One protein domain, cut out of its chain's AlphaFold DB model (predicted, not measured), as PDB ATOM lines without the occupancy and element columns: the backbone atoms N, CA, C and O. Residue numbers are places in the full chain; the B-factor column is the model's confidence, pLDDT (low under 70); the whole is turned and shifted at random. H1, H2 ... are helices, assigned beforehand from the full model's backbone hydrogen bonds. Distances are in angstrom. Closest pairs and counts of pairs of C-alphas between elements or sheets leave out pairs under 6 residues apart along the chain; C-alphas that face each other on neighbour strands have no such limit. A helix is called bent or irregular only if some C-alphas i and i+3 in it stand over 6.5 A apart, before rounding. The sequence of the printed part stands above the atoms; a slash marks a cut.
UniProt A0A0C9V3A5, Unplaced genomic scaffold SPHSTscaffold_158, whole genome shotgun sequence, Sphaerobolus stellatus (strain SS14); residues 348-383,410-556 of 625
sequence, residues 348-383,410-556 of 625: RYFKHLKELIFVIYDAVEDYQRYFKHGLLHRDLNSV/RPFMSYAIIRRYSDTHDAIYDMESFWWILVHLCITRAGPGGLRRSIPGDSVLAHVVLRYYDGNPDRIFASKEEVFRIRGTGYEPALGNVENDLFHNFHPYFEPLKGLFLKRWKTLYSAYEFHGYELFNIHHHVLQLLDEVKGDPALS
ATOM      1  N   ARG A 348     310.730 217.374 334.439       78.81
ATOM      2  CA  ARG A 348     312.131 217.661 334.090       78.81
ATOM      3  C   ARG A 348     312.355 218.122 332.643       78.81
ATOM      4  O   ARG A 348     313.377 218.746 332.398       78.81
ATOM      5  N   TYR A 349     311.455 217.820 331.708       80.38
ATOM      6  CA  TYR A 349     311.547 218.217 330.295       80.38
ATOM      7  C   TYR A 349     310.752 219.493 329.984       80.38
ATOM      8  O   TYR A 349     310.307 219.689 328.858       80.38
ATOM      9  N   PHE A 350     310.552 220.361 330.975       87.38
ATOM     10  CA  PHE A 350     309.976 221.680 330.738       87.38
ATOM     11  C   PHE A 350     310.816 222.456 329.697       87.38
ATOM     12  O   PHE A 350     312.048 222.377 329.701       87.38
ATOM     13  N   LYS A 351     310.166 223.213 328.812       88.25
ATOM     14  CA  LYS A 351     310.791 224.039 327.764       88.25
ATOM     15  C   LYS A 351     311.383 225.319 328.328       88.25
ATOM     16  O   LYS A 351     312.460 225.738 327.917       88.25
ATOM     17  N   HIS A 352     310.673 225.962 329.251       90.38
ATOM     18  CA  HIS A 352     311.075 227.230 329.860       90.38
ATOM     19  C   HIS A 352     310.448 227.410 331.253       90.38
ATOM     20  O   HIS A 352     309.514 226.693 331.617       90.38
ATOM     21  N   LEU A 353     310.947 228.370 332.045       93.12
ATOM     22  CA  LEU A 353     310.483 228.597 333.425       93.12
ATOM     23  C   LEU A 353     308.976 228.868 333.504       93.12
ATOM     24  O   LEU A 353     308.310 228.344 334.392       93.12
ATOM     25  N   LYS A 354     308.417 229.619 332.546       92.12
ATOM     26  CA  LYS A 354     306.966 229.848 332.491       92.12
ATOM     27  C   LYS A 354     306.158 228.548 332.386       92.12
ATOM     28  O   LYS A 354     305.188 228.398 333.111       92.12
ATOM     29  N   GLU A 355     306.567 227.579 331.560       90.69
ATOM     30  CA  GLU A 355     305.874 226.282 331.491       90.69
ATOM     31  C   GLU A 355     305.996 225.527 332.816       90.69
ATOM     32  O   GLU A 355     305.002 225.005 333.308       90.69
ATOM     33  N   LEU A 356     307.186 225.528 333.429       91.06
ATOM     34  CA  LEU A 356     307.403 224.898 334.732       91.06
ATOM     35  C   LEU A 356     306.443 225.458 335.795       91.06
ATOM     36  O   LEU A 356     305.820 224.686 336.516       91.06
ATOM     37  N   ILE A 357     306.288 226.782 335.875       92.50
ATOM     38  CA  ILE A 357     305.393 227.425 336.847       92.50
ATOM     39  C   ILE A 357     303.918 227.148 336.547       92.50
ATOM     40  O   ILE A 357     303.175 226.840 337.476       92.50
ATOM     41  N   PHE A 358     303.497 227.200 335.282       91.25
ATOM     42  CA  PHE A 358     302.112 226.906 334.902       91.25
ATOM     43  C   PHE A 358     301.734 225.453 335.213       91.25
ATOM     44  O   PHE A 358     300.711 225.216 335.840       91.25
ATOM     45  N   VAL A 359     302.600 224.489 334.887       89.12
ATOM     46  CA  VAL A 359     302.346 223.069 335.189       89.12
ATOM     47  C   VAL A 359     302.230 222.829 336.697       89.12
ATOM     48  O   VAL A 359     301.396 222.039 337.135       89.12
ATOM     49  N   ILE A 360     303.043 223.512 337.509       89.69
ATOM     50  CA  ILE A 360     302.931 223.428 338.970       89.69
ATOM     51  C   ILE A 360     301.658 224.101 339.475       89.69
ATOM     52  O   ILE A 360     301.034 223.566 340.387       89.69
ATOM     53  N   TYR A 361     301.268 225.241 338.905       92.75
ATOM     54  CA  TYR A 361     300.014 225.906 339.245       92.75
ATOM     55  C   TYR A 361     298.826 224.970 339.005       92.75
ATOM     56  O   TYR A 361     298.078 224.704 339.944       92.75
ATOM     57  N   ASP A 362     298.719 224.401 337.803       89.50
ATOM     58  CA  ASP A 362     297.631 223.490 337.434       89.50
ATOM     59  C   ASP A 362     297.620 222.247 338.341       89.50
ATOM     60  O   ASP A 362     296.566 221.806 338.800       89.50
ATOM     61  N   ALA A 363     298.801 221.708 338.672       88.19
ATOM     62  CA  ALA A 363     298.919 220.570 339.580       88.19
ATOM     63  C   ALA A 363     298.461 220.905 341.010       88.19
ATOM     64  O   ALA A 363     297.741 220.116 341.620       88.19
ATOM     65  N   VAL A 364     298.852 222.060 341.560       89.50
ATOM     66  CA  VAL A 364     298.418 222.494 342.901       89.50
ATOM     67  C   VAL A 364     296.920 222.809 342.911       89.50
ATOM     68  O   VAL A 364     296.247 222.525 343.903       89.50
ATOM     69  N   GLU A 365     296.385 223.359 341.822       91.06
ATOM     70  CA  GLU A 365     294.958 223.635 341.677       91.06
ATOM     71  C   GLU A 365     294.144 222.337 341.698       91.06
ATOM     72  O   GLU A 365     293.211 222.209 342.496       91.06
ATOM     73  N   ASP A 366     294.533 221.348 340.892       86.56
ATOM     74  CA  ASP A 366     293.920 220.021 340.908       86.56
ATOM     75  C   ASP A 366     293.999 219.405 342.309       86.56
ATOM     76  O   ASP A 366     292.989 218.944 342.842       86.56
ATOM     77  N   TYR A 367     295.173 219.444 342.950       84.00
ATOM     78  CA  TYR A 367     295.356 218.942 344.317       84.00
ATOM     79  C   TYR A 367     294.429 219.627 345.318       84.00
ATOM     80  O   TYR A 367     293.837 218.953 346.160       84.00
ATOM     81  N   GLN A 368     294.233 220.942 345.207       88.00
ATOM     82  CA  GLN A 368     293.279 221.658 346.044       88.00
ATOM     83  C   GLN A 368     291.849 221.145 345.820       88.00
ATOM     84  O   GLN A 368     291.097 220.998 346.786       88.00
ATOM     85  N   ARG A 369     291.460 220.863 344.568       87.44
ATOM     86  CA  ARG A 369     290.145 220.283 344.248       87.44
ATOM     87  C   ARG A 369     289.999 218.896 344.868       87.44
ATOM     88  O   ARG A 369     288.993 218.658 345.533       87.44
ATOM     89  N   TYR A 370     290.999 218.022 344.741       81.69
ATOM     90  CA  TYR A 370     291.020 216.718 345.419       81.69
ATOM     91  C   TYR A 370     290.881 216.868 346.935       81.69
ATOM     92  O   TYR A 370     289.977 216.275 347.532       81.69
ATOM     93  N   PHE A 371     291.688 217.736 347.543       81.25
ATOM     94  CA  PHE A 371     291.682 217.967 348.983       81.25
ATOM     95  C   PHE A 371     290.319 218.454 349.492       81.25
ATOM     96  O   PHE A 371     289.787 217.900 350.454       81.25
ATOM     97  N   LYS A 372     289.700 219.425 348.805       81.62
ATOM     98  CA  LYS A 372     288.355 219.941 349.131       81.62
ATOM     99  C   LYS A 372     287.270 218.857 349.095       81.62
ATOM    100  O   LYS A 372     286.275 218.978 349.802       81.62
ATOM    101  N   HIS A 373     287.478 217.784 348.331       77.50
ATOM    102  CA  HIS A 373     286.578 216.629 348.251       77.50
ATOM    103  C   HIS A 373     287.010 215.458 349.155       77.50
ATOM    104  O   HIS A 373     286.517 214.331 349.011       77.50
ATOM    105  N   GLY A 374     287.924 215.700 350.099       71.25
ATOM    106  CA  GLY A 374     288.419 214.702 351.048       71.25
ATOM    107  C   GLY A 374     289.323 213.643 350.413       71.25
ATOM    108  O   GLY A 374     289.448 212.544 350.953       71.25
ATOM    109  N   LEU A 375     289.918 213.938 349.253       70.25
ATOM    110  CA  LEU A 375     290.887 213.080 348.581       70.25
ATOM    111  C   LEU A 375     292.289 213.656 348.780       70.25
ATOM    112  O   LEU A 375     292.591 214.762 348.348       70.25
ATOM    113  N   LEU A 376     293.154 212.882 349.424       64.44
ATOM    114  CA  LEU A 376     294.583 213.168 349.518       64.44
ATOM    115  C   LEU A 376     295.317 212.260 348.533       64.44
ATOM    116  O   LEU A 376     294.966 211.085 348.413       64.44
ATOM    117  N   HIS A 377     296.340 212.780 347.853       57.06
ATOM    118  CA  HIS A 377     297.035 212.035 346.800       57.06
ATOM    119  C   HIS A 377     297.727 210.769 347.337       57.06
ATOM    120  O   HIS A 377     297.736 209.747 346.657       57.06
ATOM    121  N   ARG A 378     298.241 210.804 348.580       56.97
ATOM    122  CA  ARG A 378     298.687 209.641 349.384       56.97
ATOM    123  C   ARG A 378     299.655 208.655 348.711       56.97
ATOM    124  O   ARG A 378     299.922 207.605 349.292       56.97
ATOM    125  N   ASP A 379     300.292 208.992 347.588       38.62
ATOM    126  CA  ASP A 379     301.425 208.223 347.025       38.62
ATOM    127  C   ASP A 379     302.723 208.402 347.860       38.62
ATOM    128  O   ASP A 379     303.832 208.321 347.340       38.62
ATOM    129  N   LEU A 380     302.545 208.650 349.170       34.38
ATOM    130  CA  LEU A 380     303.509 208.749 350.268       34.38
ATOM    131  C   LEU A 380     302.887 208.261 351.635       34.38
ATOM    132  O   LEU A 380     303.297 208.727 352.683       34.38
ATOM    133  N   ASN A 381     301.921 207.319 351.643       31.19
ATOM    134  CA  ASN A 381     301.371 206.485 352.766       31.19
ATOM    135  C   ASN A 381     300.715 207.091 354.060       31.19
ATOM    136  O   ASN A 381     300.550 208.291 354.186       31.19
ATOM    137  N   SER A 382     300.184 206.199 354.941       27.55
ATOM    138  CA  SER A 382     298.858 206.168 355.645       27.55
ATOM    139  C   SER A 382     298.856 206.231 357.214       27.55
ATOM    140  O   SER A 382     299.912 206.177 357.824       27.55
ATOM    141  N   VAL A 383     297.635 206.283 357.800       32.75
ATOM    142  CA  VAL A 383     297.027 206.867 359.052       32.75
ATOM    143  C   VAL A 383     296.853 205.984 360.343       32.75
ATOM    144  O   VAL A 383     296.611 204.793 360.161       32.75
ATOM    145  N   ARG A 410     310.992 208.707 348.886       66.06
ATOM    146  CA  ARG A 410     311.642 209.204 350.116       66.06
ATOM    147  C   ARG A 410     312.400 210.537 349.943       66.06
ATOM    148  O   ARG A 410     312.198 211.407 350.787       66.06
ATOM    149  N   PRO A 411     313.161 210.773 348.852       75.88
ATOM    150  CA  PRO A 411     313.817 212.063 348.605       75.88
ATOM    151  C   PRO A 411     312.887 213.283 348.551       75.88
ATOM    152  O   PRO A 411     313.331 214.397 348.802       75.88
ATOM    153  N   PHE A 412     311.601 213.116 348.239       83.06
ATOM    154  CA  PHE A 412     310.642 214.221 348.091       83.06
ATOM    155  C   PHE A 412     309.587 214.252 349.193       83.06
ATOM    156  O   PHE A 412     308.805 215.192 349.255       83.06
ATOM    157  N   MET A 413     309.574 213.266 350.088       78.12
ATOM    158  CA  MET A 413     308.680 213.266 351.243       78.12
ATOM    159  C   MET A 413     308.961 214.444 352.179       78.12
ATOM    160  O   MET A 413     310.112 214.880 352.308       78.12
ATOM    161  N   SER A 414     307.907 214.909 352.852       84.69
ATOM    162  CA  SER A 414     308.027 215.830 353.981       84.69
ATOM    163  C   SER A 414     308.836 215.204 355.117       84.69
ATOM    164  O   SER A 414     308.703 214.010 355.394       84.69
ATOM    165  N   TYR A 415     309.646 215.995 355.823       84.19
ATOM    166  CA  TYR A 415     310.371 215.486 356.995       84.19
ATOM    167  C   TYR A 415     309.421 214.865 358.039       84.19
ATOM    168  O   TYR A 415     309.755 213.849 358.652       84.19
ATOM    169  N   ALA A 416     308.210 215.416 358.185       79.62
ATOM    170  CA  ALA A 416     307.220 214.969 359.158       79.62
ATOM    171  C   ALA A 416     306.770 213.515 358.928       79.62
ATOM    172  O   ALA A 416     306.450 212.831 359.899       79.62
ATOM    173  N   ILE A 417     306.832 213.026 357.683       75.75
ATOM    174  CA  ILE A 417     306.400 211.676 357.286       75.75
ATOM    175  C   ILE A 417     307.568 210.693 357.044       75.75
ATOM    176  O   ILE A 417     307.348 209.487 356.941       75.75
ATOM    177  N   ILE A 418     308.828 211.160 356.968       71.62
ATOM    178  CA  ILE A 418     309.986 210.291 356.650       71.62
ATOM    179  C   ILE A 418     310.317 209.311 357.780       71.62
ATOM    180  O   ILE A 418     310.591 208.145 357.493       71.62
ATOM    181  N   ARG A 419     310.320 209.748 359.049       61.94
ATOM    182  CA  ARG A 419     310.632 208.876 360.206       61.94
ATOM    183  C   ARG A 419     309.413 208.542 361.040       61.94
ATOM    184  O   ARG A 419     309.237 207.374 361.392       61.94
ATOM    185  N   ARG A 420     308.588 209.542 361.354       54.00
ATOM    186  CA  ARG A 420     307.512 209.384 362.330       54.00
ATOM    187  C   ARG A 420     306.509 208.345 361.836       54.00
ATOM    188  O   ARG A 420     306.099 208.365 360.680       54.00
ATOM    189  N   TYR A 421     306.084 207.477 362.749       45.53
ATOM    190  CA  TYR A 421     304.770 206.837 362.700       45.53
ATOM    191  C   TYR A 421     303.709 207.935 362.905       45.53
ATOM    192  O   TYR A 421     303.002 207.941 363.901       45.53
ATOM    193  N   SER A 422     303.725 208.986 362.072       42.78
ATOM    194  CA  SER A 422     302.777 210.081 362.200       42.78
ATOM    195  C   SER A 422     301.469 209.627 361.600       42.78
ATOM    196  O   SER A 422     301.380 209.236 360.437       42.78
ATOM    197  N   ASP A 423     300.457 209.748 362.419       48.72
ATOM    198  CA  ASP A 423     299.211 209.051 362.280       48.72
ATOM    199  C   ASP A 423     298.193 209.721 361.339       48.72
ATOM    200  O   ASP A 423     297.094 209.211 361.142       48.72
ATOM    201  N   THR A 424     298.523 210.837 360.694       59.09
ATOM    202  CA  THR A 424     297.626 211.482 359.723       59.09
ATOM    203  C   THR A 424     298.418 212.273 358.695       59.09
ATOM    204  O   THR A 424     299.096 213.223 359.064       59.09
ATOM    205  N   HIS A 425     298.309 211.910 357.413       69.62
ATOM    206  CA  HIS A 425     298.815 212.711 356.291       69.62
ATOM    207  C   HIS A 425     297.910 213.930 356.064       69.62
ATOM    208  O   HIS A 425     296.690 213.766 356.017       69.62
ATOM    209  N   ASP A 426     298.490 215.115 355.891       76.31
ATOM    210  CA  ASP A 426     297.789 216.389 355.695       76.31
ATOM    211  C   ASP A 426     298.289 217.120 354.431       76.31
ATOM    212  O   ASP A 426     299.362 216.825 353.897       76.31
ATOM    213  N   ALA A 427     297.513 218.092 353.954       82.75
ATOM    214  CA  ALA A 427     297.770 218.898 352.762       82.75
ATOM    215  C   ALA A 427     299.156 219.556 352.748       82.75
ATOM    216  O   ALA A 427     299.786 219.666 351.695       82.75
ATOM    217  N   ILE A 428     299.641 219.998 353.911       85.56
ATOM    218  CA  ILE A 428     300.948 220.651 354.028       85.56
ATOM    219  C   ILE A 428     302.098 219.733 353.603       85.56
ATOM    220  O   ILE A 428     303.053 220.211 352.994       85.56
ATOM    221  N   TYR A 429     301.988 218.421 353.832       85.31
ATOM    222  CA  TYR A 429     303.034 217.467 353.462       85.31
ATOM    223  C   TYR A 429     303.149 217.325 351.946       85.31
ATOM    224  O   TYR A 429     304.261 217.317 351.420       85.31
ATOM    225  N   ASP A 430     302.016 217.287 351.237       84.00
ATOM    226  CA  ASP A 430     302.006 217.281 349.771       84.00
ATOM    227  C   ASP A 430     302.594 218.597 349.226       84.00
ATOM    228  O   ASP A 430     303.400 218.584 348.294       84.00
ATOM    229  N   MET A 431     302.268 219.740 349.844       90.19
ATOM    230  CA  MET A 431     302.817 221.044 349.443       90.19
ATOM    231  C   MET A 431     304.325 221.170 349.702       90.19
ATOM    232  O   MET A 431     305.038 221.751 348.877       90.19
ATOM    233  N   GLU A 432     304.833 220.590 350.793       91.00
ATOM    234  CA  GLU A 432     306.272 220.466 351.043       91.00
ATOM    235  C   GLU A 432     306.934 219.568 349.986       91.00
ATOM    236  O   GLU A 432     307.998 219.904 349.463       91.00
ATOM    237  N   SER A 433     306.288 218.467 349.593       86.62
ATOM    238  CA  SER A 433     306.792 217.598 348.526       86.62
ATOM    239  C   SER A 433     306.921 218.317 347.185       86.62
ATOM    240  O   SER A 433     307.959 218.191 346.529       86.62
ATOM    241  N   PHE A 434     305.938 219.136 346.794       88.75
ATOM    242  CA  PHE A 434     306.063 219.989 345.606       88.75
ATOM    243  C   PHE A 434     307.259 220.941 345.699       88.75
ATOM    244  O   PHE A 434     307.936 221.176 344.697       88.75
ATOM    245  N   TRP A 435     307.529 221.492 346.884       94.19
ATOM    246  CA  TRP A 435     308.680 222.367 347.094       94.19
ATOM    247  C   TRP A 435     310.004 221.603 346.933       94.19
ATOM    248  O   TRP A 435     310.851 222.027 346.147       94.19
ATOM    249  N   TRP A 436     310.148 220.424 347.552       93.12
ATOM    250  CA  TRP A 436     311.348 219.586 347.411       93.12
ATOM    251  C   TRP A 436     311.600 219.118 345.973       93.12
ATOM    252  O   TRP A 436     312.746 219.115 345.526       93.12
ATOM    253  N   ILE A 437     310.555 218.757 345.221       89.12
ATOM    254  CA  ILE A 437     310.684 218.377 343.802       89.12
ATOM    255  C   ILE A 437     311.280 219.528 342.988       89.12
ATOM    256  O   ILE A 437     312.151 219.317 342.141       89.12
ATOM    257  N   LEU A 438     310.823 220.752 343.244       92.31
ATOM    258  CA  LEU A 438     311.268 221.923 342.505       92.31
ATOM    259  C   LEU A 438     312.684 222.350 342.884       92.31
ATOM    260  O   LEU A 438     313.492 222.593 341.992       92.31
ATOM    261  N   VAL A 439     313.015 222.364 344.176       95.06
ATOM    262  CA  VAL A 439     314.385 222.619 344.650       95.06
ATOM    263  C   VAL A 439     315.353 221.600 344.041       95.06
ATOM    264  O   VAL A 439     316.398 221.976 343.514       95.06
ATOM    265  N   HIS A 440     314.977 220.319 344.013       93.00
ATOM    266  CA  HIS A 440     315.776 219.273 343.379       93.00
ATOM    267  C   HIS A 440     316.016 219.545 341.890       93.00
ATOM    268  O   HIS A 440     317.142 219.395 341.410       93.00
ATOM    269  N   LEU A 441     314.985 219.961 341.146       90.62
ATOM    270  CA  LEU A 441     315.142 220.337 339.738       90.62
ATOM    271  C   LEU A 441     316.111 221.514 339.577       90.62
ATOM    272  O   LEU A 441     316.993 221.444 338.724       90.62
ATOM    273  N   CYS A 442     316.002 222.544 340.418       94.31
ATOM    274  CA  CYS A 442     316.857 223.729 340.351       94.31
ATOM    275  C   CYS A 442     318.339 223.439 340.649       94.31
ATOM    276  O   CYS A 442     319.220 224.100 340.098       94.31
ATOM    277  N   ILE A 443     318.619 222.447 341.495       92.75
ATOM    278  CA  ILE A 443     319.979 222.039 341.885       92.75
ATOM    279  C   ILE A 443     320.589 221.074 340.854       92.75
ATOM    280  O   ILE A 443     321.759 221.203 340.485       92.75
ATOM    281  N   THR A 444     319.800 220.112 340.360       89.44
ATOM    282  CA  THR A 444     320.309 218.967 339.576       89.44
ATOM    283  C   THR A 444     320.207 219.121 338.062       89.44
ATOM    284  O   THR A 444     320.797 218.321 337.329       89.44
ATOM    285  N   ARG A 445     319.470 220.114 337.549       88.62
ATOM    286  CA  ARG A 445     319.310 220.341 336.101       88.62
ATOM    287  C   ARG A 445     320.193 221.476 335.606       88.62
ATOM    288  O   ARG A 445     320.412 222.460 336.300       88.62
ATOM    289  N   ALA A 446     320.676 221.331 334.376       89.81
ATOM    290  CA  ALA A 446     321.496 222.332 333.691       89.81
ATOM    291  C   ALA A 446     320.657 223.379 332.931       89.81
ATOM    292  O   ALA A 446     321.188 224.086 332.075       89.81
ATOM    293  N   GLY A 447     319.348 223.435 333.193       89.19
ATOM    294  CA  GLY A 447     318.390 224.234 332.438       89.19
ATOM    295  C   GLY A 447     317.159 223.428 331.995       89.19
ATOM    296  O   GLY A 447     316.842 222.404 332.612       89.19
ATOM    297  N   PRO A 448     316.434 223.909 330.969       90.06
ATOM    298  CA  PRO A 448     315.260 223.244 330.407       90.06
ATOM    299  C   PRO A 448     315.615 221.989 329.592       90.06
ATOM    300  O   PRO A 448     316.774 221.707 329.313       90.06
ATOM    301  N   GLY A 449     314.619 221.193 329.201       81.62
ATOM    302  CA  GLY A 449     314.838 220.024 328.333       81.62
ATOM    303  C   GLY A 449     315.482 218.811 329.016       81.62
ATOM    304  O   GLY A 449     315.888 217.853 328.360       81.62
ATOM    305  N   GLY A 450     315.551 218.806 330.349       79.88
ATOM    306  CA  GLY A 450     315.879 217.616 331.140       79.88
ATOM    307  C   GLY A 450     317.357 217.270 331.253       79.88
ATOM    308  O   GLY A 450     317.674 216.254 331.886       79.88
ATOM    309  N   LEU A 451     318.258 218.106 330.729       84.75
ATOM    310  CA  LEU A 451     319.696 217.910 330.872       84.75
ATOM    311  C   LEU A 451     320.096 217.912 332.355       84.75
ATOM    312  O   LEU A 451     319.771 218.833 333.110       84.75
ATOM    313  N   ARG A 452     320.797 216.860 332.794       85.81
ATOM    314  CA  ARG A 452     321.374 216.809 334.143       85.81
ATOM    315  C   ARG A 452     322.625 217.678 334.199       85.81
ATOM    316  O   ARG A 452     323.441 217.663 333.280       85.81
ATOM    317  N   ARG A 453     322.775 218.408 335.298       87.44
ATOM    318  CA  ARG A 453     324.002 219.123 335.635       87.44
ATOM    319  C   ARG A 453     325.114 218.111 335.913       87.44
ATOM    320  O   ARG A 453     324.859 217.061 336.499       87.44
ATOM    321  N   SER A 454     326.338 218.431 335.504       88.38
ATOM    322  CA  SER A 454     327.516 217.675 335.933       88.38
ATOM    323  C   SER A 454     327.801 218.004 337.397       88.38
ATOM    324  O   SER A 454     328.012 219.172 337.731       88.38
ATOM    325  N   ILE A 455     327.759 216.994 338.264       86.56
ATOM    326  CA  ILE A 455     328.003 217.131 339.702       86.56
ATOM    327  C   ILE A 455     329.167 216.198 340.054       86.56
ATOM    328  O   ILE A 455     328.961 214.988 340.148       86.56
ATOM    329  N   PRO A 456     330.397 216.723 340.204       85.25
ATOM    330  CA  PRO A 456     331.531 215.924 340.659       85.25
ATOM    331  C   PRO A 456     331.267 215.364 342.061       85.25
ATOM    332  O   PRO A 456     330.757 216.095 342.910       85.25
ATOM    333  N   GLY A 457     331.627 214.100 342.303       79.94
ATOM    334  CA  GLY A 457     331.290 213.375 343.539       79.94
ATOM    335  C   GLY A 457     331.770 214.040 344.832       79.94
ATOM    336  O   GLY A 457     331.058 213.992 345.828       79.94
ATOM    337  N   ASP A 458     332.904 214.741 344.784       80.31
ATOM    338  CA  ASP A 458     333.505 215.417 345.946       80.31
ATOM    339  C   ASP A 458     333.182 216.923 346.005       80.31
ATOM    340  O   ASP A 458     333.827 217.695 346.714       80.31
ATOM    341  N   SER A 459     332.213 217.392 345.212       90.00
ATOM    342  CA  SER A 459     331.818 218.804 345.212       90.00
ATOM    343  C   SER A 459     330.894 219.147 346.384       90.00
ATOM    344  O   SER A 459     330.112 218.316 346.843       90.00
ATOM    345  N   VAL A 460     330.892 220.420 346.804       88.94
ATOM    346  CA  VAL A 460     329.898 220.960 347.758       88.94
ATOM    347  C   VAL A 460     328.475 220.604 347.314       88.94
ATOM    348  O   VAL A 460     327.662 220.145 348.108       88.94
ATOM    349  N   LEU A 461     328.208 220.718 346.011       90.75
ATOM    350  CA  LEU A 461     326.928 220.378 345.406       90.75
ATOM    351  C   LEU A 461     326.562 218.891 345.562       90.75
ATOM    352  O   LEU A 461     325.405 218.582 345.840       90.75
ATOM    353  N   ALA A 462     327.519 217.968 345.414       90.88
ATOM    354  CA  ALA A 462     327.284 216.544 345.662       90.88
ATOM    355  C   ALA A 462     326.936 216.281 347.130       90.88
ATOM    356  O   ALA A 462     326.011 215.518 347.410       90.88
ATOM    357  N   HIS A 463     327.610 216.959 348.062       91.62
ATOM    358  CA  HIS A 463     327.276 216.877 349.480       91.62
ATOM    359  C   HIS A 463     325.864 217.395 349.774       91.62
ATOM    360  O   HIS A 463     325.139 216.737 350.515       91.62
ATOM    361  N   VAL A 464     325.437 218.504 349.159       93.25
ATOM    362  CA  VAL A 464     324.062 219.021 349.288       93.25
ATOM    363  C   VAL A 464     323.044 218.003 348.766       93.25
ATOM    364  O   VAL A 464     322.073 217.680 349.452       93.25
ATOM    365  N   VAL A 465     323.272 217.433 347.578       90.94
ATOM    366  CA  VAL A 465     322.372 216.417 347.003       90.94
ATOM    367  C   VAL A 465     322.298 215.176 347.899       90.94
ATOM    368  O   VAL A 465     321.205 214.698 348.209       90.94
ATOM    369  N   LEU A 466     323.438 214.703 348.403       89.75
ATOM    370  CA  LEU A 466     323.510 213.589 349.348       89.75
ATOM    371  C   LEU A 466     322.826 213.906 350.687       89.75
ATOM    372  O   LEU A 466     322.260 213.016 351.318       89.75
ATOM    373  N   ARG A 467     322.882 215.155 351.150       92.19
ATOM    374  CA  ARG A 467     322.283 215.584 352.417       92.19
ATOM    375  C   ARG A 467     320.754 215.552 352.364       92.19
ATOM    376  O   ARG A 467     320.137 215.008 353.278       92.19
ATOM    377  N   TYR A 468     320.153 216.078 351.295       91.69
ATOM    378  CA  TYR A 468     318.696 216.269 351.215       91.69
ATOM    379  C   TYR A 468     317.940 215.242 350.361       91.69
ATOM    380  O   TYR A 468     316.722 215.134 350.518       91.69
ATOM    381  N   TYR A 469     318.611 214.496 349.474       87.00
ATOM    382  CA  TYR A 469     317.939 213.629 348.494       87.00
ATOM    383  C   TYR A 469     318.483 212.203 348.446       87.00
ATOM    384  O   TYR A 469     317.696 211.268 348.559       87.00
ATOM    385  N   ASP A 470     319.800 212.028 348.313       85.50
ATOM    386  CA  ASP A 470     320.397 210.706 348.045       85.50
ATOM    387  C   ASP A 470     320.917 210.001 349.312       85.50
ATOM    388  O   ASP A 470     321.431 208.883 349.261       85.50
ATOM    389  N   GLY A 471     320.802 210.654 350.470       82.75
ATOM    390  CA  GLY A 471     321.245 210.130 351.757       82.75
ATOM    391  C   GLY A 471     320.386 208.977 352.279       82.75
ATOM    392  O   GLY A 471     319.307 208.669 351.776       82.75
ATOM    393  N   ASN A 472     320.839 208.346 353.363       83.75
ATOM    394  CA  ASN A 472     319.978 207.410 354.080       83.75
ATOM    395  C   ASN A 472     318.746 208.147 354.671       83.75
ATOM    396  O   ASN A 472     318.791 209.366 354.870       83.75
ATOM    397  N   PRO A 473     317.641 207.438 354.970       80.62
ATOM    398  CA  PRO A 473     316.408 208.073 355.439       80.62
ATOM    399  C   PRO A 473     316.577 208.948 356.688       80.62
ATOM    400  O   PRO A 473     315.919 209.978 356.796       80.62
ATOM    401  N   ASP A 474     317.475 208.574 357.600       83.88
ATOM    402  CA  ASP A 474     317.731 209.321 358.834       83.88
ATOM    403  C   ASP A 474     318.434 210.654 358.562       83.88
ATOM    404  O   ASP A 474     318.063 211.678 359.136       83.88
ATOM    405  N   ARG A 475     319.406 210.656 357.644       87.12
ATOM    406  CA  ARG A 475     320.100 211.863 357.190       87.12
ATOM    407  C   ARG A 475     319.148 212.801 356.461       87.12
ATOM    408  O   ARG A 475     319.140 213.993 356.767       87.12
ATOM    409  N   ILE A 476     318.353 212.274 355.527       87.56
ATOM    410  CA  ILE A 476     317.369 213.075 354.788       87.56
ATOM    411  C   ILE A 476     316.370 213.680 355.773       87.56
ATOM    412  O   ILE A 476     316.110 214.878 355.722       87.56
ATOM    413  N   PHE A 477     315.845 212.873 356.697       86.88
ATOM    414  CA  PHE A 477     314.945 213.353 357.739       86.88
ATOM    415  C   PHE A 477     315.560 214.497 358.540       86.88
ATOM    416  O   PHE A 477     314.958 215.563 358.591       86.88
ATOM    417  N   ALA A 478     316.740 214.291 359.135       88.00
ATOM    418  CA  ALA A 478     317.370 215.284 360.001       88.00
ATOM    419  C   ALA A 478     317.631 216.592 359.242       88.00
ATOM    420  O   ALA A 478     317.286 217.667 359.720       88.00
ATOM    421  N   SER A 479     318.137 216.491 358.012       91.50
ATOM    422  CA  SER A 479     318.453 217.663 357.192       91.50
ATOM    423  C   SER A 479     317.200 218.441 356.786       91.50
ATOM    424  O   SER A 479     317.172 219.663 356.855       91.50
ATOM    425  N   LYS A 480     316.126 217.753 356.382       91.31
ATOM    426  CA  LYS A 480     314.861 218.421 356.042       91.31
ATOM    427  C   LYS A 480     314.147 218.975 357.273       91.31
ATOM    428  O   LYS A 480     313.490 220.008 357.191       91.31
ATOM    429  N   GLU A 481     314.291 218.306 358.410       88.56
ATOM    430  CA  GLU A 481     313.786 218.775 359.694       88.56
ATOM    431  C   GLU A 481     314.464 220.089 360.108       88.56
ATOM    432  O   GLU A 481     313.779 220.994 360.565       88.56
ATOM    433  N   GLU A 482     315.763 220.263 359.860       90.56
ATOM    434  CA  GLU A 482     316.468 221.535 360.096       90.56
ATOM    435  C   GLU A 482     315.960 222.697 359.222       90.56
ATOM    436  O   GLU A 482     316.147 223.860 359.580       90.56
ATOM    437  N   VAL A 483     315.308 222.397 358.092       93.19
ATOM    438  CA  VAL A 483     314.741 223.391 357.163       93.19
ATOM    439  C   VAL A 483     313.321 223.816 357.557       93.19
ATOM    440  O   VAL A 483     312.926 224.943 357.259       93.19
ATOM    441  N   PHE A 484     312.545 222.949 358.218       88.50
ATOM    442  CA  PHE A 484     311.114 223.189 358.475       88.50
ATOM    443  C   PHE A 484     310.669 223.083 359.943       88.50
ATOM    444  O   PHE A 484     309.600 223.591 360.272       88.50
ATOM    445  N   ARG A 485     311.434 222.454 360.846       76.56
ATOM    446  CA  ARG A 485     311.043 222.291 362.256       76.56
ATOM    447  C   ARG A 485     311.596 223.419 363.114       76.56
ATOM    448  O   ARG A 485     312.798 223.629 363.168       76.56
ATOM    449  N   ILE A 486     310.724 224.046 363.898       59.88
ATOM    450  CA  ILE A 486     311.087 225.197 364.728       59.88
ATOM    451  C   ILE A 486     311.695 224.809 366.081       59.88
ATOM    452  O   ILE A 486     312.650 225.439 366.537       59.88
ATOM    453  N   ARG A 487     311.190 223.747 366.730       56.03
ATOM    454  CA  ARG A 487     311.696 223.283 368.035       56.03
ATOM    455  C   ARG A 487     313.089 222.656 367.882       56.03
ATOM    456  O   ARG A 487     313.209 221.447 367.702       56.03
ATOM    457  N   GLY A 488     314.130 223.484 367.927       60.53
ATOM    458  CA  GLY A 488     315.534 223.066 367.987       60.53
ATOM    459  C   GLY A 488     316.501 223.934 367.177       60.53
ATOM    460  O   GLY A 488     317.617 224.143 367.633       60.53
ATOM    461  N   THR A 489     316.086 224.459 366.019       69.81
ATOM    462  CA  THR A 489     316.944 225.265 365.126       69.81
ATOM    463  C   THR A 489     316.618 226.759 365.157       69.81
ATOM    464  O   THR A 489     317.540 227.562 365.108       69.81
ATOM    465  N   GLY A 490     315.344 227.153 365.288       82.19
ATOM    466  CA  GLY A 490     314.917 228.557 365.167       82.19
ATOM    467  C   GLY A 490     314.853 229.058 363.714       82.19
ATOM    468  O   GLY A 490     315.299 228.380 362.789       82.19
ATOM    469  N   TYR A 491     314.258 230.238 363.499       89.44
ATOM    470  CA  TYR A 491     314.008 230.787 362.155       89.44
ATOM    471  C   TYR A 491     315.296 231.124 361.395       89.44
ATOM    472  O   TYR A 491     315.450 230.696 360.254       89.44
ATOM    473  N   GLU A 492     316.237 231.831 362.028       91.19
ATOM    474  CA  GLU A 492     317.467 232.283 361.360       91.19
ATOM    475  C   GLU A 492     318.349 231.119 360.869       91.19
ATOM    476  O   GLU A 492     318.746 231.130 359.704       91.19
ATOM    477  N   PRO A 493     318.609 230.055 361.658       91.00
ATOM    478  CA  PRO A 493     319.363 228.907 361.149       91.00
ATOM    479  C   PRO A 493     318.628 228.137 360.046       91.00
ATOM    480  O   PRO A 493     319.263 227.686 359.092       91.00
ATOM    481  N   ALA A 494     317.298 228.021 360.129       92.62
ATOM    482  CA  ALA A 494     316.505 227.379 359.081       92.62
ATOM    483  C   ALA A 494     316.543 228.181 357.768       92.62
ATOM    484  O   ALA A 494     316.757 227.604 356.700       92.62
ATOM    485  N   LEU A 495     316.422 229.511 357.846       94.12
ATOM    486  CA  LEU A 495     316.601 230.412 356.707       94.12
ATOM    487  C   LEU A 495     318.015 230.291 356.126       94.12
ATOM    488  O   LEU A 495     318.171 230.175 354.912       94.12
ATOM    489  N   GLY A 496     319.034 230.222 356.987       93.12
ATOM    490  CA  GLY A 496     320.421 229.998 356.588       93.12
ATOM    491  C   GLY A 496     320.616 228.701 355.796       93.12
ATOM    492  O   GLY A 496     321.307 228.716 354.779       93.12
ATOM    493  N   ASN A 497     319.966 227.602 356.194       93.25
ATOM    494  CA  ASN A 497     319.982 226.351 355.426       93.25
ATOM    495  C   ASN A 497     319.322 226.522 354.045       93.25
ATOM    496  O   ASN A 497     319.810 226.007 353.043       93.25
ATOM    497  N   VAL A 498     318.229 227.279 353.954       95.19
ATOM    498  CA  VAL A 498     317.556 227.519 352.670       95.19
ATOM    499  C   VAL A 498     318.407 228.376 351.738       95.19
ATOM    500  O   VAL A 498     318.607 228.009 350.581       95.19
ATOM    501  N   GLU A 499     318.917 229.505 352.213       95.31
ATOM    502  CA  GLU A 499     319.626 230.458 351.361       95.31
ATOM    503  C   GLU A 499     321.045 229.983 351.028       95.31
ATOM    504  O   GLU A 499     321.430 229.972 349.855       95.31
ATOM    505  N   ASN A 500     321.800 229.533 352.034       91.31
ATOM    506  CA  ASN A 500     323.223 229.231 351.882       91.31
ATOM    507  C   ASN A 500     323.497 227.787 351.452       91.31
ATOM    508  O   ASN A 500     324.479 227.550 350.753       91.31
ATOM    509  N   ASP A 501     322.653 226.826 351.838       90.25
ATOM    510  CA  ASP A 501     322.846 225.417 351.462       90.25
ATOM    511  C   ASP A 501     322.083 225.094 350.167       90.25
ATOM    512  O   ASP A 501     322.657 224.603 349.195       90.25
ATOM    513  N   LEU A 502     320.790 225.435 350.088       95.12
ATOM    514  CA  LEU A 502     319.965 225.086 348.924       95.12
ATOM    515  C   LEU A 502     320.071 226.113 347.787       95.12
ATOM    516  O   LEU A 502     320.467 225.760 346.674       95.12
ATOM    517  N   PHE A 503     319.715 227.378 348.026       96.50
ATOM    518  CA  PHE A 503     319.576 228.371 346.952       96.50
ATOM    519  C   PHE A 503     320.919 228.825 346.385       96.50
ATOM    520  O   PHE A 503     321.016 229.049 345.178       96.50
ATOM    521  N   HIS A 504     321.973 228.897 347.200       94.50
ATOM    522  CA  HIS A 504     323.334 229.151 346.717       94.50
ATOM    523  C   HIS A 504     323.766 228.150 345.630       94.50
ATOM    524  O   HIS A 504     324.505 228.495 344.711       94.50
ATOM    525  N   ASN A 505     323.250 226.921 345.695       94.75
ATOM    526  CA  ASN A 505     323.590 225.833 344.789       94.75
ATOM    527  C   ASN A 505     322.680 225.724 343.551       94.75
ATOM    528  O   ASN A 505     322.893 224.839 342.713       94.75
ATOM    529  N   PHE A 506     321.693 226.614 343.391       95.31
ATOM    530  CA  PHE A 506     320.835 226.630 342.202       95.31
ATOM    531  C   PHE A 506     321.656 226.858 340.935       95.31
ATOM    532  O   PHE A 506     322.613 227.631 340.909       95.31
ATOM    533  N   HIS A 507     321.279 226.181 339.853       94.38
ATOM    534  CA  HIS A 507     321.846 226.492 338.549       94.38
ATOM    535  C   HIS A 507     321.399 227.907 338.117       94.38
ATOM    536  O   HIS A 507     320.215 228.215 338.282       94.38
ATOM    537  N   PRO A 508     322.274 228.743 337.513       93.38
ATOM    538  CA  PRO A 508     321.965 230.145 337.182       93.38
ATOM    539  C   PRO A 508     320.684 230.351 336.366       93.38
ATOM    540  O   PRO A 508     319.996 231.353 336.509       93.38
ATOM    541  N   TYR A 509     320.319 229.368 335.544       93.19
ATOM    542  CA  TYR A 509     319.056 229.368 334.801       93.19
ATOM    543  C   TYR A 509     317.807 229.532 335.698       93.19
ATOM    544  O   TYR A 509     316.809 230.091 335.257       93.19
ATOM    545  N   PHE A 510     317.843 229.056 336.945       94.38
ATOM    546  CA  PHE A 510     316.718 229.119 337.885       94.38
ATOM    547  C   PHE A 510     316.779 230.314 338.841       94.38
ATOM    548  O   PHE A 510     315.928 230.411 339.724       94.38
ATOM    549  N   GLU A 511     317.741 231.227 338.679       92.94
ATOM    550  CA  GLU A 511     317.881 232.413 339.534       92.94
ATOM    551  C   GLU A 511     316.573 233.219 339.680       92.94
ATOM    552  O   GLU A 511     316.216 233.543 340.817       92.94
ATOM    553  N   PRO A 512     315.774 233.440 338.607       93.56
ATOM    554  CA  PRO A 512     314.496 234.146 338.718       93.56
ATOM    555  C   PRO A 512     313.491 233.512 339.693       93.56
ATOM    556  O   PRO A 512     312.599 234.188 340.196       93.56
ATOM    557  N   LEU A 513     313.615 232.213 339.987       93.88
ATOM    558  CA  LEU A 513     312.675 231.494 340.850       93.88
ATOM    559  C   LEU A 513     312.992 231.601 342.346       93.88
ATOM    560  O   LEU A 513     312.133 231.262 343.163       93.88
ATOM    561  N   LYS A 514     314.186 232.067 342.739       94.62
ATOM    562  CA  LYS A 514     314.597 232.090 344.155       94.62
ATOM    563  C   LYS A 514     313.636 232.888 345.032       94.62
ATOM    564  O   LYS A 514     313.237 232.405 346.089       94.62
ATOM    565  N   GLY A 515     313.199 234.063 344.572       94.31
ATOM    566  CA  GLY A 515     312.254 234.906 345.313       94.31
ATOM    567  C   GLY A 515     310.918 234.203 345.575       94.31
ATOM    568  O   GLY A 515     310.423 234.196 346.703       94.31
ATOM    569  N   LEU A 516     310.370 233.533 344.556       94.81
ATOM    570  CA  LEU A 516     309.164 232.712 344.685       94.81
ATOM    571  C   LEU A 516     309.371 231.564 345.679       94.81
ATOM    572  O   LEU A 516     308.522 231.320 346.536       94.81
ATOM    573  N   PHE A 517     310.487 230.844 345.568       95.38
ATOM    574  CA  PHE A 517     310.747 229.660 346.387       95.38
ATOM    575  C   PHE A 517     310.980 230.037 347.847       95.38
ATOM    576  O   PHE A 517     310.539 229.298 348.729       95.38
ATOM    577  N   LEU A 518     311.589 231.201 348.095       96.38
ATOM    578  CA  LEU A 518     311.744 231.775 349.425       96.38
ATOM    579  C   LEU A 518     310.388 232.142 350.034       96.38
ATOM    580  O   LEU A 518     310.096 231.731 351.154       96.38
ATOM    581  N   LYS A 519     309.531 232.870 349.301       95.88
ATOM    582  CA  LYS A 519     308.169 233.205 349.762       95.88
ATOM    583  C   LYS A 519     307.356 231.942 350.074       95.88
ATOM    584  O   LYS A 519     306.691 231.866 351.109       95.88
ATOM    585  N   ARG A 520     307.445 230.924 349.209       94.69
ATOM    586  CA  ARG A 520     306.791 229.623 349.421       94.69
ATOM    587  C   ARG A 520     307.331 228.905 350.654       94.69
ATOM    588  O   ARG A 520     306.531 228.417 351.446       94.69
ATOM    589  N   TRP A 521     308.652 228.872 350.843       96.19
ATOM    590  CA  TRP A 521     309.253 228.295 352.045       96.19
ATOM    591  C   TRP A 521     308.783 229.025 353.307       96.19
ATOM    592  O   TRP A 521     308.309 228.365 354.220       96.19
ATOM    593  N   LYS A 522     308.790 230.367 353.332       94.50
ATOM    594  CA  LYS A 522     308.293 231.162 354.474       94.50
ATOM    595  C   LYS A 522     306.835 230.848 354.814       94.50
ATOM    596  O   LYS A 522     306.483 230.767 355.987       94.50
ATOM    597  N   THR A 523     306.001 230.632 353.797       93.62
ATOM    598  CA  THR A 523     304.593 230.236 353.970       93.62
ATOM    599  C   THR A 523     304.481 228.852 354.612       93.62
ATOM    600  O   THR A 523     303.767 228.689 355.596       93.62
ATOM    601  N   LEU A 524     305.218 227.863 354.093       92.38
ATOM    602  CA  LEU A 524     305.251 226.504 354.647       92.38
ATOM    603  C   LEU A 524     305.824 226.484 356.071       92.38
ATOM    604  O   LEU A 524     305.260 225.840 356.947       92.38
ATOM    605  N   TYR A 525     306.906 227.223 356.314       92.06
ATOM    606  CA  TYR A 525     307.530 227.362 357.627       92.06
ATOM    607  C   TYR A 525     306.556 227.969 358.642       92.06
ATOM    608  O   TYR A 525     306.379 227.425 359.726       92.06
ATOM    609  N   SER A 526     305.858 229.048 358.272       89.50
ATOM    610  CA  SER A 526     304.845 229.677 359.135       89.50
ATOM    611  C   SER A 526     303.679 228.727 359.421       89.50
ATOM    612  O   SER A 526     303.207 228.654 360.553       89.50
ATOM    613  N   ALA A 527     303.252 227.947 358.423       88.88
ATOM    614  CA  ALA A 527     302.217 226.933 358.599       88.88
ATOM    615  C   ALA A 527     302.646 225.818 359.571       88.88
ATOM    616  O   ALA A 527     301.841 225.407 360.408       88.88
ATOM    617  N   TYR A 528     303.907 225.375 359.506       86.75
ATOM    618  CA  TYR A 528     304.486 224.434 360.470       86.75
ATOM    619  C   TYR A 528     304.713 225.030 361.856       86.75
ATOM    620  O   TYR A 528     304.691 224.288 362.831       86.75
ATOM    621  N   GLU A 529     304.951 226.334 361.972       84.38
ATOM    622  CA  GLU A 529     305.175 226.965 363.273       84.38
ATOM    623  C   GLU A 529     303.860 227.182 364.004       84.38
ATOM    624  O   GLU A 529     303.593 226.617 365.066       84.38
ATOM    625  N   PHE A 530     302.990 227.975 363.394       83.25
ATOM    626  CA  PHE A 530     301.818 228.489 364.078       83.25
ATOM    627  C   PHE A 530     300.633 227.530 364.013       83.25
ATOM    628  O   PHE A 530     299.692 227.691 364.787       83.25
ATOM    629  N   HIS A 531     300.661 226.547 363.099       78.88
ATOM    630  CA  HIS A 531     299.543 225.632 362.837       78.88
ATOM    631  C   HIS A 531     298.203 226.383 362.679       78.88
ATOM    632  O   HIS A 531     297.147 225.938 363.135       78.88
ATOM    633  N   GLY A 532     298.280 227.574 362.078       74.88
ATOM    634  CA  GLY A 532     297.211 228.563 362.022       74.88
ATOM    635  C   GLY A 532     296.515 228.616 360.667       74.88
ATOM    636  O   GLY A 532     296.293 227.598 360.010       74.88
ATOM    637  N   TYR A 533     296.150 229.824 360.241       78.62
ATOM    638  CA  TYR A 533     295.410 230.057 359.000       78.62
ATOM    639  C   TYR A 533     296.132 229.497 357.763       78.62
ATOM    640  O   TYR A 533     295.490 228.920 356.883       78.62
ATOM    641  N   GLU A 534     297.458 229.611 357.736       82.69
ATOM    642  CA  GLU A 534     298.331 229.175 356.650       82.69
ATOM    643  C   GLU A 534     298.278 227.662 356.454       82.69
ATOM    644  O   GLU A 534     298.245 227.193 355.318       82.69
ATOM    645  N   LEU A 535     298.216 226.896 357.549       80.56
ATOM    646  CA  LEU A 535     298.121 225.438 357.512       80.56
ATOM    647  C   LEU A 535     296.817 224.999 356.836       80.56
ATOM    648  O   LEU A 535     296.829 224.186 355.913       80.56
ATOM    649  N   PHE A 536     295.693 225.593 357.240       79.94
ATOM    650  CA  PHE A 536     294.374 225.232 356.713       79.94
ATOM    651  C   PHE A 536     294.125 225.726 355.282       79.94
ATOM    652  O   PHE A 536     293.270 225.175 354.588       79.94
ATOM    653  N   ASN A 537     294.865 226.741 354.828       85.81
ATOM    654  CA  ASN A 537     294.709 227.353 353.506       85.81
ATOM    655  C   ASN A 537     295.968 227.221 352.639       85.81
ATOM    656  O   ASN A 537     296.154 227.992 351.696       85.81
ATOM    657  N   ILE A 538     296.822 226.227 352.908       89.75
ATOM    658  CA  ILE A 538     298.154 226.144 352.294       89.75
ATOM    659  C   ILE A 538     298.114 226.130 350.760       89.75
ATOM    660  O   ILE A 538     298.880 226.835 350.109       89.75
ATOM    661  N   HIS A 539     297.151 225.416 350.171       92.00
ATOM    662  CA  HIS A 539     296.939 225.408 348.724       92.00
ATOM    663  C   HIS A 539     296.617 226.804 348.176       92.00
ATOM    664  O   HIS A 539     297.136 227.188 347.136       92.00
ATOM    665  N   HIS A 540     295.753 227.559 348.863       93.12
ATOM    666  CA  HIS A 540     295.360 228.902 348.436       93.12
ATOM    667  C   HIS A 540     296.562 229.851 348.438       93.12
ATOM    668  O   HIS A 540     296.792 230.533 347.444       93.12
ATOM    669  N   HIS A 541     297.377 229.819 349.494       93.81
ATOM    670  CA  HIS A 541     298.594 230.626 349.560       93.81
ATOM    671  C   HIS A 541     299.608 230.248 348.476       93.81
ATOM    672  O   HIS A 541     300.162 231.124 347.817       93.81
ATOM    673  N   VAL A 542     299.833 228.949 348.246       93.75
ATOM    674  CA  VAL A 542     300.741 228.494 347.181       93.75
ATOM    675  C   VAL A 542     300.236 228.936 345.805       93.75
ATOM    676  O   VAL A 542     301.038 229.419 345.009       93.75
ATOM    677  N   LEU A 543     298.933 228.821 345.530       95.50
ATOM    678  CA  LEU A 543     298.342 229.273 344.267       95.50
ATOM    679  C   LEU A 543     298.493 230.781 344.072       95.50
ATOM    680  O   LEU A 543     298.908 231.193 342.996       95.50
ATOM    681  N   GLN A 544     298.234 231.588 345.104       95.38
ATOM    682  CA  GLN A 544     298.407 233.041 345.042       95.38
ATOM    683  C   GLN A 544     299.857 233.421 344.706       95.38
ATOM    684  O   GLN A 544     300.092 234.214 343.798       95.38
ATOM    685  N   LEU A 545     300.833 232.795 345.369       94.69
ATOM    686  CA  LEU A 545     302.254 233.028 345.098       94.69
ATOM    687  C   LEU A 545     302.660 232.627 343.675       94.69
ATOM    688  O   LEU A 545     303.481 233.299 343.054       94.69
ATOM    689  N   LEU A 546     302.120 231.519 343.164       93.69
ATOM    690  CA  LEU A 546     302.366 231.084 341.790       93.69
ATOM    691  C   LEU A 546     301.701 232.023 340.776       93.69
ATOM    692  O   LEU A 546     302.277 232.259 339.719       93.69
ATOM    693  N   ASP A 547     300.524 232.563 341.088       93.12
ATOM    694  CA  ASP A 547     299.796 233.494 340.224       93.12
ATOM    695  C   ASP A 547     300.509 234.849 340.107       93.12
ATOM    696  O   ASP A 547     300.681 235.349 338.996       93.12
ATOM    697  N   GLU A 548     301.046 235.369 341.221       90.19
ATOM    698  CA  GLU A 548     301.853 236.602 341.268       90.19
ATOM    699  C   GLU A 548     302.994 236.608 340.240       90.19
ATOM    700  O   GLU A 548     303.317 237.648 339.670       90.19
ATOM    701  N   VAL A 549     303.614 235.449 339.996       89.56
ATOM    702  CA  VAL A 549     304.786 235.343 339.119       89.56
ATOM    703  C   VAL A 549     304.449 234.967 337.677       89.56
ATOM    704  O   VAL A 549     305.327 235.048 336.823       89.56
ATOM    705  N   LYS A 550     303.207 234.581 337.343       85.06
ATOM    706  CA  LYS A 550     302.853 234.147 335.970       85.06
ATOM    707  C   LYS A 550     303.127 235.212 334.906       85.06
ATOM    708  O   LYS A 550     303.388 234.863 333.750       85.06
ATOM    709  N   GLY A 551     303.025 236.484 335.292       81.56
ATOM    710  CA  GLY A 551     303.279 237.648 334.444       81.56
ATOM    711  C   GLY A 551     304.715 238.174 334.494       81.56
ATOM    712  O   GLY A 551     305.003 239.144 333.800       81.56
ATOM    713  N   ASP A 552     305.603 237.572 335.290       86.75
ATOM    714  CA  ASP A 552     306.972 238.058 335.458       86.75
ATOM    715  C   ASP A 552     307.780 237.873 334.154       86.75
ATOM    716  O   ASP A 552     307.958 236.733 333.691       86.75
ATOM    717  N   PRO A 553     308.299 238.965 333.552       84.00
ATOM    718  CA  PRO A 553     309.138 238.897 332.358       84.00
ATOM    719  C   PRO A 553     310.362 237.986 332.521       84.00
ATOM    720  O   PRO A 553     310.823 237.394 331.544       84.00
ATOM    721  N   ALA A 554     310.872 237.808 333.743       85.06
ATOM    722  CA  ALA A 554     312.022 236.955 334.018       85.06
ATOM    723  C   ALA A 554     311.747 235.457 333.768       85.06
ATOM    724  O   ALA A 554     312.682 234.688 333.545       85.06
ATOM    725  N   LEU A 555     310.477 235.023 333.740       86.00
ATOM    726  CA  LEU A 555     310.106 233.640 333.399       86.00
ATOM    727  C   LEU A 555     310.088 233.364 331.889       86.00
ATOM    728  O   LEU A 555     309.939 232.210 331.466       86.00
ATOM    729  N   SER A 556     310.163 234.409 331.068       80.88
ATOM    730  CA  SER A 556     310.150 234.346 329.604       80.88
ATOM    731  C   SER A 556     311.086 235.417 329.040       80.88
ATOM    732  O   SER A 556     310.615 236.413 328.489       80.88
TER     733      SER A 556
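What this domain is: This is residues 348 to 383 and 410 to 556 of the 625 residues of an uncharacterized protein of Sphaerobolus stellatus (strain SS14) (UniProt A0A0C9V3A5). Five helices make a bundle in two facing layers, H1 and H3 in one and H10, H8 and H7 in the other, with H3 near the middle of the whole; H4 is not part of the bundle and lies beyond H3, on the side away from H1. H5 crosses from one layer to the other along one side, where short H2 packs on it, while short H9 packs on one end of H8. The printed part has 183 residues with ten named helices, H1 to H10 in order along the chain, and no named strand; its class is all helix. It is compact, with a radius of gyration of the C-alphas of 15.9 A, and its C-alphas span 40 by 37 by 30 A, a rounded outline.

How they stand to each other: H1, residues 353 to 372, touches H10, residues 538 to 549, at a shallow tilt of 24 degrees, opposite ways; their closest C-alphas, of Gln 368 and His 539, are 5.9 A apart. H1 is close to but not clearly touching H3, residues 427 to 444; the closest C-alphas, of Phe 371 and Ala 427, are 7.2 A apart. H2, residues 415 to 418, touches H5, residues 473 to 484, closest at the C-alphas of Tyr 415 and Phe 477, 5.1 A apart. H3 touches H8, residues 508 to 530, at a shallow tilt of 25 degrees, opposite ways; the closest C-alphas, of Cys 442 and Phe 510, are 5.9 A apart. H3 and H4, residues 460 to 470, are a helical hairpin; they only just touch, with 3 pairs of C-alphas within 8 A, and H3 does so with residues 440 to 443 alone. Their closest C-alphas, of His 440 and Tyr 469, are 7.9 A apart. H5 touches H4 about perpendicular, at 75 degrees, with residues 475 to 480 alone; the C-alphas of Tyr 468 and Ile 476 are closest, at 5.0 A. H6, residues 486 to 489, touches no helix. H7, residues 491 to 505, touches H5 at a steep tilt of 66 degrees, opposite ways, closest at the C-alphas of Val 483 and Ala 494, 4.8 A apart. H8 touches H10 at a shallow tilt of 27 degrees, opposite ways, with the C-alphas of Arg 520 and Val 542 closest at 6.5 A. H9, residues 533 to 536, touches H8, closest at the C-alphas of Ala 527 and Leu 535, 4.5 A apart. H1 and H7 are apart. In H1 and H3 every O i to N i+4 pair is within hydrogen-bond range; the counts are 6 of 7 in H4, 7 of 8 in H5, 8 of 11 in H7, 14 of 19 in H8 and 7 of 8 in H10, while H2, H6 and H9 are too short for such a pair.

Where its parts are: H1 begins at C-alpha 353, (310.483, 228.597, 333.425), and is 28.5 A long from first to last C-alpha. H3 is 26.1 A long and H7 20.4 A. H8, the longest helix, measures 33.6 A, has a kink of 47 degrees near residue 515 and is irregular, with C-alphas 509 and 512 7.7 A apart. H4 is irregular too, but only just: C-alphas 467 and 470 are 6.8 A apart. H10 is 17.4 A long and ends at C-alpha 549, (304.786, 235.343, 339.119).

The domain as a whole: The two C-alphas farthest apart, those of His 373 and Asp 458, are 47.0 A apart. Residues 384 to 409 are not printed, and C-alphas 383 and 410 are 17.3 A apart across the cut, which falls in the link from H1 to H2. The link from H3 to H4, residues 445 to 459, is long. The mean pLDDT of the printed part is 84.3; residues 376 to 383, 410, 419 to 425 and 486 to 489 are under 70.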